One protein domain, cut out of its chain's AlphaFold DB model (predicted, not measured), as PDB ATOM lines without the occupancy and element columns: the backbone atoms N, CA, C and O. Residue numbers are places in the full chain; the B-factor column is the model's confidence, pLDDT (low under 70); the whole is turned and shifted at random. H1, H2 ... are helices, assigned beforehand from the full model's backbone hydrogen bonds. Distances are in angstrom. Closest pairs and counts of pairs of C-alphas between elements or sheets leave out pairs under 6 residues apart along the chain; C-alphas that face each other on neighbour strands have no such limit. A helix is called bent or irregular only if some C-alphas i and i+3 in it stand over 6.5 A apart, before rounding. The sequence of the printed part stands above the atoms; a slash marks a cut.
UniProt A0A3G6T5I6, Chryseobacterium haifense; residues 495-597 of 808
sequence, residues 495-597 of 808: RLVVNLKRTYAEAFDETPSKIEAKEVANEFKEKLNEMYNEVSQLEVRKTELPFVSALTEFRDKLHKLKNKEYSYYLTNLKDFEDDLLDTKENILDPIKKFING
ATOM      1  N   ARG A 495     165.020 161.347 222.862       80.56
ATOM      2  CA  ARG A 495     164.993 162.783 222.540       80.56
ATOM      3  C   ARG A 495     165.975 163.161 221.431       80.56
ATOM      4  O   ARG A 495     165.639 163.998 220.599       80.56
ATOM      5  N   LEU A 496     167.154 162.538 221.382       83.75
ATOM      6  CA  LEU A 496     168.150 162.797 220.335       83.75
ATOM      7  C   LEU A 496     167.653 162.330 218.966       83.75
ATOM      8  O   LEU A 496     167.850 163.021 217.971       83.75
ATOM      9  N   VAL A 497     166.947 161.197 218.925       86.19
ATOM     10  CA  VAL A 497     166.340 160.679 217.692       86.19
ATOM     11  C   VAL A 497     165.237 161.615 217.206       86.19
ATOM     12  O   VAL A 497     165.186 161.927 216.021       86.19
ATOM     13  N   VAL A 498     164.375 162.102 218.105       87.75
ATOM     14  CA  VAL A 498     163.311 163.058 217.753       87.75
ATOM     15  C   VAL A 498     163.892 164.356 217.191       87.75
ATOM     16  O   VAL A 498     163.416 164.828 216.160       87.75
ATOM     17  N   ASN A 499     164.939 164.903 217.815       88.88
ATOM     18  CA  ASN A 499     165.594 166.115 217.320       88.88
ATOM     19  C   ASN A 499     166.216 165.889 215.937       88.88
ATOM     20  O   ASN A 499     165.963 166.676 215.031       88.88
ATOM     21  N   LEU A 500     166.935 164.777 215.735       91.75
ATOM     22  CA  LEU A 500     167.513 164.451 214.431       91.75
ATOM     23  C   LEU A 500     166.435 164.272 213.350       91.75
ATOM     24  O   LEU A 500     166.627 164.717 212.225       91.75
ATOM     25  N   LYS A 501     165.284 163.670 213.682       90.62
ATOM     26  CA  LYS A 501     164.144 163.550 212.756       90.62
ATOM     27  C   LYS A 501     163.557 164.908 212.369       90.62
ATOM     28  O   LYS A 501     163.164 165.078 211.220       90.62
ATOM     29  N   ARG A 502     163.502 165.863 213.303       92.00
ATOM     30  CA  ARG A 502     163.064 167.235 213.018       92.00
ATOM     31  C   ARG A 502     164.052 167.937 212.085       92.00
ATOM     32  O   ARG A 502     163.636 168.410 211.036       92.00
ATOM     33  N   THR A 503     165.346 167.917 212.409       91.75
ATOM     34  CA  THR A 503     166.384 168.504 211.546       91.75
ATOM     35  C   THR A 503     166.430 167.830 210.175       91.75
ATOM     36  O   THR A 503     166.630 168.508 209.179       91.75
ATOM     37  N   TYR A 504     166.206 166.513 210.087       93.50
ATOM     38  CA  TYR A 504     166.056 165.802 208.812       93.50
ATOM     39  C   TYR A 504     164.905 166.403 207.990       93.50
ATOM     40  O   TYR A 504     165.090 166.718 206.817       93.50
ATOM     41  N   ALA A 505     163.733 166.582 208.607       91.56
ATOM     42  CA  ALA A 505     162.560 167.119 207.927       91.56
ATOM     43  C   ALA A 505     162.756 168.561 207.451       91.56
ATOM     44  O   ALA A 505     162.373 168.882 206.334       91.56
ATOM     45  N   GLU A 506     163.398 169.401 208.259       91.06
ATOM     46  CA  GLU A 506     163.689 170.795 207.902       91.06
ATOM     47  C   GLU A 506     164.820 170.899 206.859       91.06
ATOM     48  O   GLU A 506     164.751 171.703 205.932       91.06
ATOM     49  N   ALA A 507     165.845 170.043 206.935       90.12
ATOM     50  CA  ALA A 507     166.965 170.071 205.995       90.12
ATOM     51  C   ALA A 507     166.603 169.501 204.613       90.12
ATOM     52  O   ALA A 507     167.112 169.981 203.595       90.12
ATOM     53  N   PHE A 508     165.741 168.484 204.546       91.56
ATOM     54  CA  PHE A 508     165.476 167.733 203.310       91.56
ATOM     55  C   PHE A 508     164.033 167.813 202.807       91.56
ATOM     56  O   PHE A 508     163.759 167.259 201.748       91.56
ATOM     57  N   ASP A 509     163.133 168.488 203.529       88.62
ATOM     58  CA  ASP A 509     161.705 168.608 203.196       88.62
ATOM     59  C   ASP A 509     160.970 167.248 203.110       88.62
ATOM     60  O   ASP A 509     159.939 167.113 202.450       88.62
ATOM     61  N   GLU A 510     161.487 166.219 203.795       89.38
ATOM     62  CA  GLU A 510     160.981 164.838 203.792       89.38
ATOM     63  C   GLU A 510     161.050 164.225 205.197       89.38
ATOM     64  O   GLU A 510     161.883 164.607 206.007       89.38
ATOM     65  N   THR A 511     160.228 163.225 205.512       86.50
ATOM     66  CA  THR A 511     160.361 162.477 206.775       86.50
ATOM     67  C   THR A 511     161.226 161.229 206.593       86.50
ATOM     68  O   THR A 511     161.053 160.543 205.584       86.50
ATOM     69  N   PRO A 512     162.083 160.868 207.566       87.69
ATOM     70  CA  PRO A 512     162.880 159.651 207.470       87.69
ATOM     71  C   PRO A 512     161.979 158.412 207.501       87.69
ATOM     72  O   PRO A 512     161.031 158.332 208.289       87.69
ATOM     73  N   SER A 513     162.287 157.442 206.645       81.38
ATOM     74  CA  SER A 513     161.557 156.178 206.514       81.38
ATOM     75  C   SER A 513     161.821 155.218 207.677       81.38
ATOM     76  O   SER A 513     161.005 154.333 207.953       81.38
ATOM     77  N   LYS A 514     162.950 155.386 208.378       81.00
ATOM     78  CA  LYS A 514     163.384 154.515 209.478       81.00
ATOM     79  C   LYS A 514     163.002 155.047 210.864       81.00
ATOM     80  O   LYS A 514     162.733 156.232 211.088       81.00
ATOM     81  N   ILE A 515     162.948 154.138 211.841       75.94
ATOM     82  CA  ILE A 515     162.529 154.453 213.221       75.94
ATOM     83  C   ILE A 515     163.687 154.319 214.209       75.94
ATOM     84  O   ILE A 515     163.793 155.139 215.122       75.94
ATOM     85  N   GLU A 516     164.565 153.340 214.013       76.69
ATOM     86  CA  GLU A 516     165.683 153.081 214.916       76.69
ATOM     87  C   GLU A 516     166.780 154.146 214.815       76.69
ATOM     88  O   GLU A 516     167.117 154.624 213.734       76.69
ATOM     89  N   ALA A 517     167.387 154.497 215.951       76.62
ATOM     90  CA  ALA A 517     168.322 155.619 216.056       76.62
ATOM     91  C   ALA A 517     169.515 155.531 215.085       76.62
ATOM     92  O   ALA A 517     169.879 156.519 214.450       76.62
ATOM     93  N   LYS A 518     170.115 154.338 214.961       80.25
ATOM     94  CA  LYS A 518     171.252 154.081 214.064       80.25
ATOM     95  C   LYS A 518     170.836 154.168 212.597       80.25
ATOM     96  O   LYS A 518     171.556 154.753 211.794       80.25
ATOM     97  N   GLU A 519     169.675 153.616 212.261       80.75
ATOM     98  CA  GLU A 519     169.145 153.637 210.899       80.75
ATOM     99  C   GLU A 519     168.784 155.058 210.453       80.75
ATOM    100  O   GLU A 519     169.203 155.472 209.377       80.75
ATOM    101  N   VAL A 520     168.112 155.842 211.306       87.25
ATOM    102  CA  VAL A 520     167.772 157.254 211.039       87.25
ATOM    103  C   VAL A 520     169.030 158.095 210.806       87.25
ATOM    104  O   VAL A 520     169.065 158.924 209.901       87.25
ATOM    105  N   ALA A 521     170.086 157.879 211.594       87.12
ATOM    106  CA  ALA A 521     171.349 158.596 211.426       87.12
ATOM    107  C   ALA A 521     172.090 158.221 210.129       87.12
ATOM    108  O   ALA A 521     172.750 159.072 209.531       87.12
ATOM    109  N   ASN A 522     171.967 156.973 209.671       87.69
ATOM    110  CA  ASN A 522     172.507 156.558 208.377       87.69
ATOM    111  C   ASN A 522     171.688 157.127 207.208       87.69
ATOM    112  O   ASN A 522     172.281 157.636 206.263       87.69
ATOM    113  N   GLU A 523     170.356 157.137 207.302       91.19
ATOM    114  CA  GLU A 523     169.477 157.768 206.306       91.19
ATOM    115  C   GLU A 523     169.758 159.281 206.194       91.19
ATOM    116  O   GLU A 523     169.901 159.819 205.096       91.19
ATOM    117  N   PHE A 524     169.964 159.969 207.326       93.62
ATOM    118  CA  PHE A 524     170.403 161.372 207.355       93.62
ATOM    119  C   PHE A 524     171.741 161.573 206.623       93.62
ATOM    120  O   PHE A 524     171.900 162.514 205.845       93.62
ATOM    121  N   LYS A 525     172.709 160.669 206.827       93.50
ATOM    122  CA  LYS A 525     174.008 160.697 206.139       93.50
ATOM    123  C   LYS A 525     173.877 160.495 204.627       93.50
ATOM    124  O   LYS A 525     174.591 161.153 203.868       93.50
ATOM    125  N   GLU A 526     172.990 159.608 204.188       92.62
ATOM    126  CA  GLU A 526     172.706 159.396 202.764       92.62
ATOM    127  C   GLU A 526     172.132 160.665 202.125       92.62
ATOM    128  O   GLU A 526     172.686 161.145 201.133       92.62
ATOM    129  N   LYS A 527     171.133 161.293 202.758       93.69
ATOM    130  CA  LYS A 527     170.566 162.568 202.292       93.69
ATOM    131  C   LYS A 527     171.567 163.723 202.290       93.69
ATOM    132  O   LYS A 527     171.593 164.511 201.347       93.69
ATOM    133  N   LEU A 528     172.460 163.801 203.280       94.19
ATOM    134  CA  LEU A 528     173.572 164.759 203.251       94.19
ATOM    135  C   LEU A 528     174.490 164.541 202.043       94.19
ATOM    136  O   LEU A 528     174.997 165.505 201.466       94.19
ATOM    137  N   ASN A 529     174.729 163.288 201.654       93.94
ATOM    138  CA  ASN A 529     175.539 162.981 200.481       93.94
ATOM    139  C   ASN A 529     174.815 163.359 199.179       93.94
ATOM    140  O   ASN A 529     175.455 163.898 198.276       93.94
ATOM    141  N   GLU A 530     173.501 163.140 199.090       94.19
ATOM    142  CA  GLU A 530     172.672 163.622 197.977       94.19
ATOM    143  C   GLU A 530     172.736 165.149 197.855       94.19
ATOM    144  O   GLU A 530     173.083 165.663 196.790       94.19
ATOM    145  N   MET A 531     172.517 165.871 198.959       93.75
ATOM    146  CA  MET A 531     172.604 167.334 199.000       93.75
ATOM    147  C   MET A 531     174.006 167.830 198.622       93.75
ATOM    148  O   MET A 531     174.144 168.759 197.829       93.75
ATOM    149  N   TYR A 532     175.069 167.191 199.123       93.75
ATOM    150  CA  TYR A 532     176.444 167.513 198.728       93.75
ATOM    151  C   TYR A 532     176.664 167.340 197.220       93.75
ATOM    152  O   TYR A 532     177.313 168.180 196.590       93.75
ATOM    153  N   ASN A 533     176.152 166.254 196.636       93.12
ATOM    154  CA  ASN A 533     176.290 165.989 195.207       93.12
ATOM    155  C   ASN A 533     175.524 167.025 194.379       93.12
ATOM    156  O   ASN A 533     176.071 167.533 193.403       93.12
ATOM    157  N   GLU A 534     174.314 167.392 194.796       91.62
ATOM    158  CA  GLU A 534     173.529 168.449 194.158       91.62
ATOM    159  C   GLU A 534     174.255 169.801 194.203       91.62
ATOM    160  O   GLU A 534     174.464 170.434 193.166       91.62
ATOM    161  N   VAL A 535     174.718 170.220 195.384       91.94
ATOM    162  CA  VAL A 535     175.482 171.464 195.555       91.94
ATOM    163  C   VAL A 535     176.757 171.443 194.701       91.94
ATOM    164  O   VAL A 535     177.090 172.437 194.056       91.94
ATOM    165  N   SER A 536     177.441 170.297 194.632       90.88
ATOM    166  CA  SER A 536     178.630 170.124 193.790       90.88
ATOM    167  C   SER A 536     178.308 170.266 192.297       90.88
ATOM    168  O   SER A 536     179.076 170.890 191.570       90.88
ATOM    169  N   GLN A 537     177.175 169.730 191.829       90.06
ATOM    170  CA  GLN A 537     176.730 169.882 190.437       90.06
ATOM    171  C   GLN A 537     176.395 171.336 190.098       90.06
ATOM    172  O   GLN A 537     176.747 171.808 189.014       90.06
ATOM    173  N   LEU A 538     175.762 172.064 191.022       88.25
ATOM    174  CA  LEU A 538     175.515 173.494 190.854       88.25
ATOM    175  C   LEU A 538     176.838 174.265 190.745       88.25
ATOM    176  O   LEU A 538     176.992 175.085 189.841       88.25
ATOM    177  N   GLU A 539     177.818 173.962 191.600       86.88
ATOM    178  CA  GLU A 539     179.117 174.644 191.601       86.88
ATOM    179  C   GLU A 539     179.898 174.479 190.286       86.88
ATOM    180  O   GLU A 539     180.587 175.410 189.866       86.88
ATOM    181  N   VAL A 540     179.748 173.359 189.570       87.88
ATOM    182  CA  VAL A 540     180.377 173.170 188.243       87.88
ATOM    183  C   VAL A 540     179.967 174.274 187.257       87.88
ATOM    184  O   VAL A 540     180.768 174.689 186.418       87.88
ATOM    185  N   ARG A 541     178.755 174.828 187.395       85.69
ATOM    186  CA  ARG A 541     178.244 175.917 186.547       85.69
ATOM    187  C   ARG A 541     178.790 177.298 186.918       85.69
ATOM    188  O   ARG A 541     178.354 178.286 186.337       85.69
ATOM    189  N   LYS A 542     179.760 177.409 187.835       84.00
ATOM    190  CA  LYS A 542     180.357 178.685 188.286       84.00
ATOM    191  C   LYS A 542     180.901 179.559 187.151       84.00
ATOM    192  O   LYS A 542     180.864 180.780 187.260       84.00
ATOM    193  N   THR A 543     181.375 178.958 186.059       80.75
ATOM    194  CA  THR A 543     181.838 179.697 184.870       80.75
ATOM    195  C   THR A 543     180.688 180.392 184.131       80.75
ATOM    196  O   THR A 543     180.863 181.480 183.586       80.75
ATOM    197  N   GLU A 544     179.502 179.781 184.119       81.56
ATOM    198  CA  GLU A 544     178.297 180.319 183.476       81.56
ATOM    199  C   GLU A 544     177.509 181.238 184.420       81.56
ATOM    200  O   GLU A 544     176.994 182.276 184.002       81.56
ATOM    201  N   LEU A 545     177.448 180.865 185.701       86.25
ATOM    202  CA  LEU A 545     176.686 181.507 186.767       86.25
ATOM    203  C   LEU A 545     177.617 181.838 187.955       86.25
ATOM    204  O   LEU A 545     177.675 181.083 188.931       86.25
ATOM    205  N   PRO A 546     178.341 182.973 187.918       84.25
ATOM    206  CA  PRO A 546     179.345 183.322 188.932       84.25
ATOM    207  C   PRO A 546     178.823 183.359 190.375       84.25
ATOM    208  O   PRO A 546     179.551 183.016 191.310       84.25
ATOM    209  N   PHE A 547     177.554 183.724 190.575       85.50
ATOM    210  CA  PHE A 547     176.921 183.798 191.896       85.50
ATOM    211  C   PHE A 547     176.780 182.441 192.602       85.50
ATOM    212  O   PHE A 547     176.624 182.398 193.820       85.50
ATOM    213  N   VAL A 548     176.879 181.327 191.869       89.12
ATOM    214  CA  VAL A 548     176.843 179.979 192.457       89.12
ATOM    215  C   VAL A 548     178.094 179.702 193.305       89.12
ATOM    216  O   VAL A 548     178.077 178.835 194.171       89.12
ATOM    217  N   SER A 549     179.152 180.509 193.161       86.75
ATOM    218  CA  SER A 549     180.316 180.483 194.061       86.75
ATOM    219  C   SER A 549     179.985 180.739 195.537       86.75
ATOM    220  O   SER A 549     180.771 180.360 196.401       86.75
ATOM    221  N   ALA A 550     178.815 181.313 195.849       87.44
ATOM    222  CA  ALA A 550     178.322 181.418 197.221       87.44
ATOM    223  C   ALA A 550     178.099 180.044 197.890       87.44
ATOM    224  O   ALA A 550     178.076 179.963 199.114       87.44
ATOM    225  N   LEU A 551     177.972 178.962 197.109       89.94
ATOM    226  CA  LEU A 551     177.799 177.599 197.618       89.94
ATOM    227  C   LEU A 551     179.112 176.888 197.978       89.94
ATOM    228  O   LEU A 551     179.051 175.821 198.585       89.94
ATOM    229  N   THR A 552     180.286 177.438 197.638       89.31
ATOM    230  CA  THR A 552     181.577 176.763 197.875       89.31
ATOM    231  C   THR A 552     181.793 176.456 199.363       89.31
ATOM    232  O   THR A 552     182.112 175.324 199.722       89.31
ATOM    233  N   GLU A 553     181.539 177.421 200.254       89.94
ATOM    234  CA  GLU A 553     181.691 177.207 201.700       89.94
ATOM    235  C   GLU A 553     180.698 176.161 202.233       89.94
ATOM    236  O   GLU A 553     181.059 175.297 203.035       89.94
ATOM    237  N   PHE A 554     179.457 176.191 201.741       92.12
ATOM    238  CA  PHE A 554     178.437 175.219 202.122       92.12
ATOM    239  C   PHE A 554     178.799 173.802 201.669       92.12
ATOM    240  O   PHE A 554     178.676 172.847 202.435       92.12
ATOM    241  N   ARG A 555     179.326 173.662 200.449       92.75
ATOM    242  CA  ARG A 555     179.822 172.390 199.919       92.75
ATOM    243  C   ARG A 555     180.917 171.798 200.805       92.75
ATOM    244  O   ARG A 555     180.868 170.605 201.107       92.75
ATOM    245  N   ASP A 556     181.882 172.608 201.235       91.88
ATOM    246  CA  ASP A 556     182.980 172.156 202.095       91.88
ATOM    247  C   ASP A 556     182.478 171.708 203.476       91.88
ATOM    248  O   ASP A 556     182.942 170.698 204.020       91.88
ATOM    249  N   LYS A 557     181.495 172.425 204.034       90.50
ATOM    250  CA  LYS A 557     180.814 172.046 205.280       90.50
ATOM    251  C   LYS A 557     180.068 170.719 205.124       90.50
ATOM    252  O   LYS A 557     180.293 169.809 205.924       90.50
ATOM    253  N   LEU A 558     179.289 170.548 204.054       92.38
ATOM    254  CA  LEU A 558     178.612 169.285 203.733       92.38
ATOM    255  C   LEU A 558     179.606 168.133 203.523       92.38
ATOM    256  O   LEU A 558     179.367 167.023 203.995       92.38
ATOM    257  N   HIS A 559     180.754 168.384 202.882       92.31
ATOM    258  CA  HIS A 559     181.809 167.381 202.710       92.31
ATOM    259  C   HIS A 559     182.389 166.915 204.052       92.31
ATOM    260  O   HIS A 559     182.642 165.724 204.249       92.31
ATOM    261  N   LYS A 560     182.608 167.836 204.995       91.69
ATOM    262  CA  LYS A 560     183.058 167.482 206.348       91.69
ATOM    263  C   LYS A 560     181.979 166.719 207.108       91.69
ATOM    264  O   LYS A 560     182.301 165.734 207.771       91.69
ATOM    265  N   LEU A 561     180.727 167.161 206.999       91.62
ATOM    266  CA  LEU A 561     179.606 166.600 207.739       91.62
ATOM    267  C   LEU A 561     179.274 165.181 207.267       91.62
ATOM    268  O   LEU A 561     179.221 164.284 208.098       91.62
ATOM    269  N   LYS A 562     179.182 164.935 205.952       90.44
ATOM    270  CA  LYS A 562     178.843 163.608 205.396       90.44
ATOM    271  C   LYS A 562     179.844 162.504 205.760       90.44
ATOM    272  O   LYS A 562     179.508 161.324 205.740       90.44
ATOM    273  N   ASN A 563     181.085 162.870 206.080       88.81
ATOM    274  CA  ASN A 563     182.148 161.929 206.429       88.81
ATOM    275  C   ASN A 563     182.176 161.571 207.928       88.81
ATOM    276  O   ASN A 563     183.046 160.815 208.354       88.81
ATOM    277  N   LYS A 564     181.236 162.078 208.737       89.56
ATOM    278  CA  LYS A 564     181.115 161.729 210.158       89.56
ATOM    279  C   LYS A 564     180.457 160.355 210.359       89.56
ATOM    280  O   LYS A 564     179.805 159.800 209.462       89.56
ATOM    281  N   GLU A 565     180.672 159.789 211.546       82.69
ATOM    282  CA  GLU A 565     180.023 158.557 212.005       82.69
ATOM    283  C   GLU A 565     178.585 158.820 212.469       82.69
ATOM    284  O   GLU A 565     178.248 159.937 212.854       82.69
ATOM    285  N   TYR A 566     177.740 157.783 212.473       82.12
ATOM    286  CA  TYR A 566     176.315 157.914 212.801       82.12
ATOM    287  C   TYR A 566     176.066 158.516 214.199       82.12
ATOM    288  O   TYR A 566     175.119 159.274 214.401       82.12
ATOM    289  N   SER A 567     176.940 158.208 215.163       81.88
ATOM    290  CA  SER A 567     176.860 158.687 216.547       81.88
ATOM    291  C   SER A 567     176.995 160.209 216.648       81.88
ATOM    292  O   SER A 567     176.349 160.823 217.501       81.88
ATOM    293  N   TYR A 568     177.772 160.827 215.753       87.38
ATOM    294  CA  TYR A 568     177.993 162.272 215.712       87.38
ATOM    295  C   TYR A 568     176.701 163.032 215.391       87.38
ATOM    296  O   TYR A 568     176.393 164.016 216.055       87.38
ATOM    297  N   TYR A 569     175.893 162.550 214.440       89.19
ATOM    298  CA  TYR A 569     174.629 163.214 214.079       89.19
ATOM    299  C   TYR A 569     173.605 163.203 215.221       89.19
ATOM    300  O   TYR A 569     172.758 164.083 215.298       89.19
ATOM    301  N   LEU A 570     173.693 162.221 216.121       85.38
ATOM    302  CA  LEU A 570     172.796 162.101 217.269       85.38
ATOM    303  C   LEU A 570     173.274 162.917 218.474       85.38
ATOM    304  O   LEU A 570     172.463 163.523 219.167       85.38
ATOM    305  N   THR A 571     174.580 162.918 218.750       85.12
ATOM    306  CA  THR A 571     175.147 163.520 219.972       85.12
ATOM    307  C   THR A 571     175.577 164.976 219.797       85.12
ATOM    308  O   THR A 571     175.470 165.753 220.742       85.12
ATOM    309  N   ASN A 572     175.991 165.366 218.589       89.19
ATOM    310  CA  ASN A 572     176.552 166.680 218.261       89.19
ATOM    311  C   ASN A 572     175.664 167.484 217.295       89.19
ATOM    312  O   ASN A 572     176.154 168.362 216.591       89.19
ATOM    313  N   LEU A 573     174.356 167.202 217.249       88.81
ATOM    314  CA  LEU A 573     173.411 167.855 216.330       88.81
ATOM    315  C   LEU A 573     173.475 169.391 216.402       88.81
ATOM    316  O   LEU A 573     173.562 170.062 215.378       88.81
ATOM    317  N   LYS A 574     173.541 169.938 217.622       87.44
ATOM    318  CA  LYS A 574     173.599 171.388 217.874       87.44
ATOM    319  C   LYS A 574     174.833 172.079 217.292       87.44
ATOM    320  O   LYS A 574     174.809 173.291 217.122       87.44
ATOM    321  N   ASP A 575     175.899 171.337 217.003       89.88
ATOM    322  CA  ASP A 575     177.138 171.919 216.485       89.88
ATOM    323  C   ASP A 575     177.004 172.331 215.010       89.88
ATOM    324  O   ASP A 575     177.842 173.080 214.508       89.88
ATOM    325  N   PHE A 576     175.991 171.818 214.298       91.06
ATOM    326  CA  PHE A 576     175.812 172.063 212.864       91.06
ATOM    327  C   PHE A 576     174.362 172.303 212.415       91.06
ATOM    328  O   PHE A 576     174.187 172.711 211.271       91.06
ATOM    329  N   GLU A 577     173.346 172.042 213.249       92.38
ATOM    330  CA  GLU A 577     171.915 172.197 212.915       92.38
ATOM    331  C   GLU A 577     171.609 173.587 212.340       92.38
ATOM    332  O   GLU A 577     171.214 173.678 211.178       92.38
ATOM    333  N   ASP A 578     171.884 174.650 213.100       90.81
ATOM    334  CA  ASP A 578     171.593 176.030 212.689       90.81
ATOM    335  C   ASP A 578     172.322 176.394 211.387       90.81
ATOM    336  O   ASP A 578     171.714 176.862 210.434       90.81
ATOM    337  N   ASP A 579     173.622 176.097 211.295       90.12
ATOM    338  CA  ASP A 579     174.433 176.425 210.116       90.12
ATOM    339  C   ASP A 579     173.975 175.667 208.854       90.12
ATOM    340  O   ASP A 579     174.006 176.218 207.750       90.12
ATOM    341  N   LEU A 580     173.526 174.414 209.000       92.12
ATOM    342  CA  LEU A 580     172.980 173.608 207.906       92.12
ATOM    343  C   LEU A 580     171.646 174.181 207.409       92.12
ATOM    344  O   LEU A 580     171.483 174.372 206.201       92.12
ATOM    345  N   LEU A 581     170.716 174.445 208.330       92.69
ATOM    346  CA  LEU A 581     169.369 174.924 208.016       92.69
ATOM    347  C   LEU A 581     169.397 176.366 207.495       92.69
ATOM    348  O   LEU A 581     168.884 176.632 206.408       92.69
ATOM    349  N   ASP A 582     170.103 177.270 208.178       92.06
ATOM    350  CA  ASP A 582     170.228 178.669 207.767       92.06
ATOM    351  C   ASP A 582     170.876 178.785 206.388       92.06
ATOM    352  O   ASP A 582     170.453 179.601 205.564       92.06
ATOM    353  N   THR A 583     171.906 177.983 206.100       89.62
ATOM    354  CA  THR A 583     172.574 178.037 204.794       89.62
ATOM    355  C   THR A 583     171.695 177.460 203.684       89.62
ATOM    356  O   THR A 583     171.676 178.007 202.572       89.62
ATOM    357  N   LYS A 584     170.926 176.398 203.970       89.94
ATOM    358  CA  LYS A 584     169.918 175.868 203.043       89.94
ATOM    359  C   LYS A 584     168.898 176.958 202.696       89.94
ATOM    360  O   LYS A 584     168.770 177.310 201.522       89.94
ATOM    361  N   GLU A 585     168.251 177.546 203.700       88.88
ATOM    362  CA  GLU A 585     167.165 178.514 203.505       88.88
ATOM    363  C   GLU A 585     167.644 179.838 202.887       88.88
ATOM    364  O   GLU A 585     166.999 180.394 201.996       88.88
ATOM    365  N   ASN A 586     168.789 180.368 203.330       87.75
ATOM    366  CA  ASN A 586     169.242 181.703 202.927       87.75
ATOM    367  C   ASN A 586     170.056 181.728 201.627       87.75
ATOM    368  O   ASN A 586     170.222 182.807 201.033       87.75
ATOM    369  N   ILE A 587     170.613 180.584 201.211       88.88
ATOM    370  CA  ILE A 587     171.544 180.497 200.079       88.88
ATOM    371  C   ILE A 587     171.127 179.409 199.087       88.88
ATOM    372  O   ILE A 587     170.885 179.740 197.924       88.88
ATOM    373  N   LEU A 588     171.029 178.141 199.504       90.12
ATOM    374  CA  LEU A 588     170.768 177.037 198.570       90.12
ATOM    375  C   LEU A 588     169.393 177.155 197.902       90.12
ATOM    376  O   LEU A 588     169.312 177.147 196.672       90.12
ATOM    377  N   ASP A 589     168.327 177.307 198.684       90.12
ATOM    378  CA  ASP A 589     166.957 177.328 198.167       90.12
ATOM    379  C   ASP A 589     166.684 178.537 197.253       90.12
ATOM    380  O   ASP A 589     166.134 178.343 196.161       90.12
ATOM    381  N   PRO A 590     167.124 179.771 197.582       89.69
ATOM    382  CA  PRO A 590     167.044 180.905 196.665       89.69
ATOM    383  C   PRO A 590     167.779 180.665 195.345       89.69
ATOM    384  O   PRO A 590     167.252 181.009 194.286       89.69
ATOM    385  N   ILE A 591     168.965 180.045 195.378       89.31
ATOM    386  CA  ILE A 591     169.726 179.712 194.166       89.31
ATOM    387  C   ILE A 591     169.003 178.634 193.348       89.31
ATOM    388  O   ILE A 591     168.868 178.788 192.132       89.31
ATOM    389  N   LYS A 592     168.479 177.578 193.983       88.88
ATOM    390  CA  LYS A 592     167.705 176.525 193.300       88.88
ATOM    391  C   LYS A 592     166.446 177.099 192.658       88.88
ATOM    392  O   LYS A 592     166.181 176.839 191.486       88.88
ATOM    393  N   LYS A 593     165.705 177.943 193.381       88.69
ATOM    394  CA  LYS A 593     164.517 178.634 192.862       88.69
ATOM    395  C   LYS A 593     164.856 179.564 191.698       88.69
ATOM    396  O   LYS A 593     164.093 179.639 190.739       88.69
ATOM    397  N   PHE A 594     165.998 180.244 191.766       88.69
ATOM    398  CA  PHE A 594     166.480 181.104 190.691       88.69
ATOM    399  C   PHE A 594     166.806 180.308 189.422       88.69
ATOM    400  O   PHE A 594     166.342 180.664 188.339       88.69
ATOM    401  N   ILE A 595     167.577 179.224 189.563       87.38
ATOM    402  CA  ILE A 595     168.031 178.375 188.452       87.38
ATOM    403  C   ILE A 595     166.858 177.632 187.805       87.38
ATOM    404  O   ILE A 595     166.790 177.551 186.582       87.38
ATOM    405  N   ASN A 596     165.920 177.130 188.608       86.00
ATOM    406  CA  ASN A 596     164.749 176.402 188.111       86.00
ATOM    407  C   ASN A 596     163.607 177.329 187.652       86.00
ATOM    408  O   ASN A 596     162.609 176.855 187.114       86.00
ATOM    409  N   GLY A 597     163.725 178.641 187.873       86.06
ATOM    410  CA  GLY A 597     162.705 179.632 187.544       86.06
ATOM    411  C   GLY A 597     162.984 180.419 186.260       86.06
ATOM    412  O   GLY A 597     164.040 180.331 185.637       86.06
TER     413      GLY A 597
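This is residues 495 to 597 of the 808 residues of a protein of Chryseobacterium haifense (UniProt A0A3G6T5I6). A long helical hairpin, H2 and H3, makes the length of an elongated bundle; H1 and the bent helix H5 run beside it, and short H4 crosses the end where H1 and H2 begin. H5 is loosely joined to the hairpin. The printed part has 103 residues, with five named helices in the order H1 to H5 and no named strand: all helix, compact with a radius of gyration of the C-alphas of 14.0 A, spanning 43 by 24 by 20 A.

H2, residues 517 to 543, touches H3, residues 546 to 562, in a hairpin at a shallow tilt of 25 degrees, opposite ways; the closest C-alphas are those of Lys 542 and Val 548, 5.6 A. With residues 517 to 527 alone H2 touches H1, residues 495 to 508, the same way at a shallow tilt of 26 degrees, closest at the C-alphas of Val 497 and Ala 517, 5.7 A. H4, residues 566 to 571, touches H2 about perpendicular at 79 degrees, closest at the C-alphas of Ala 521 and Tyr 566, 5.2 A; H2 takes part with residues 517 to 525 alone. H5, residues 577 to 596, was assigned as one helix by its hydrogen bonds but is bent: C-alphas 586 and 589 are 6.9 A apart, and H5a, residues 577 to 586, and H5b, residues 589 to 596, stand at a steep tilt of 39 degrees. H1, with residues 503 to 507 alone, touches H5a; the C-alphas of Ala 507 and Leu 581 are closest, 5.8 A. H1, H2, H3 and H5a form a bundle, helices packed alongside, yet H2 and H5a are apart. H1, H5a and H5b have every O i to N i+4 pair within hydrogen-bond range; H2 has 20 of 23, H3 8 of 13, H4 1 of 2.

H1, 19.9 A, begins at C-alpha 495 (164.993, 162.783, 222.540). H2, 41.7 A, ends at C-alpha 543 (181.838, 179.697, 184.870), and H3 measures 25.7 A. H2 and H3 are irregular, with C-alphas 540 and 543 at 7.5 A and 550 and 553 at 7.0 A; H3 has a kink of 33 degrees near residue 554. H5b ends at C-alpha 596 (164.749, 176.402, 188.111).

The C-alphas farthest apart, those of Arg 495 and Glu 544, are 44.8 A apart. The printed part has no cut, no link is long, and no printed residue is under 70 in pLDDT.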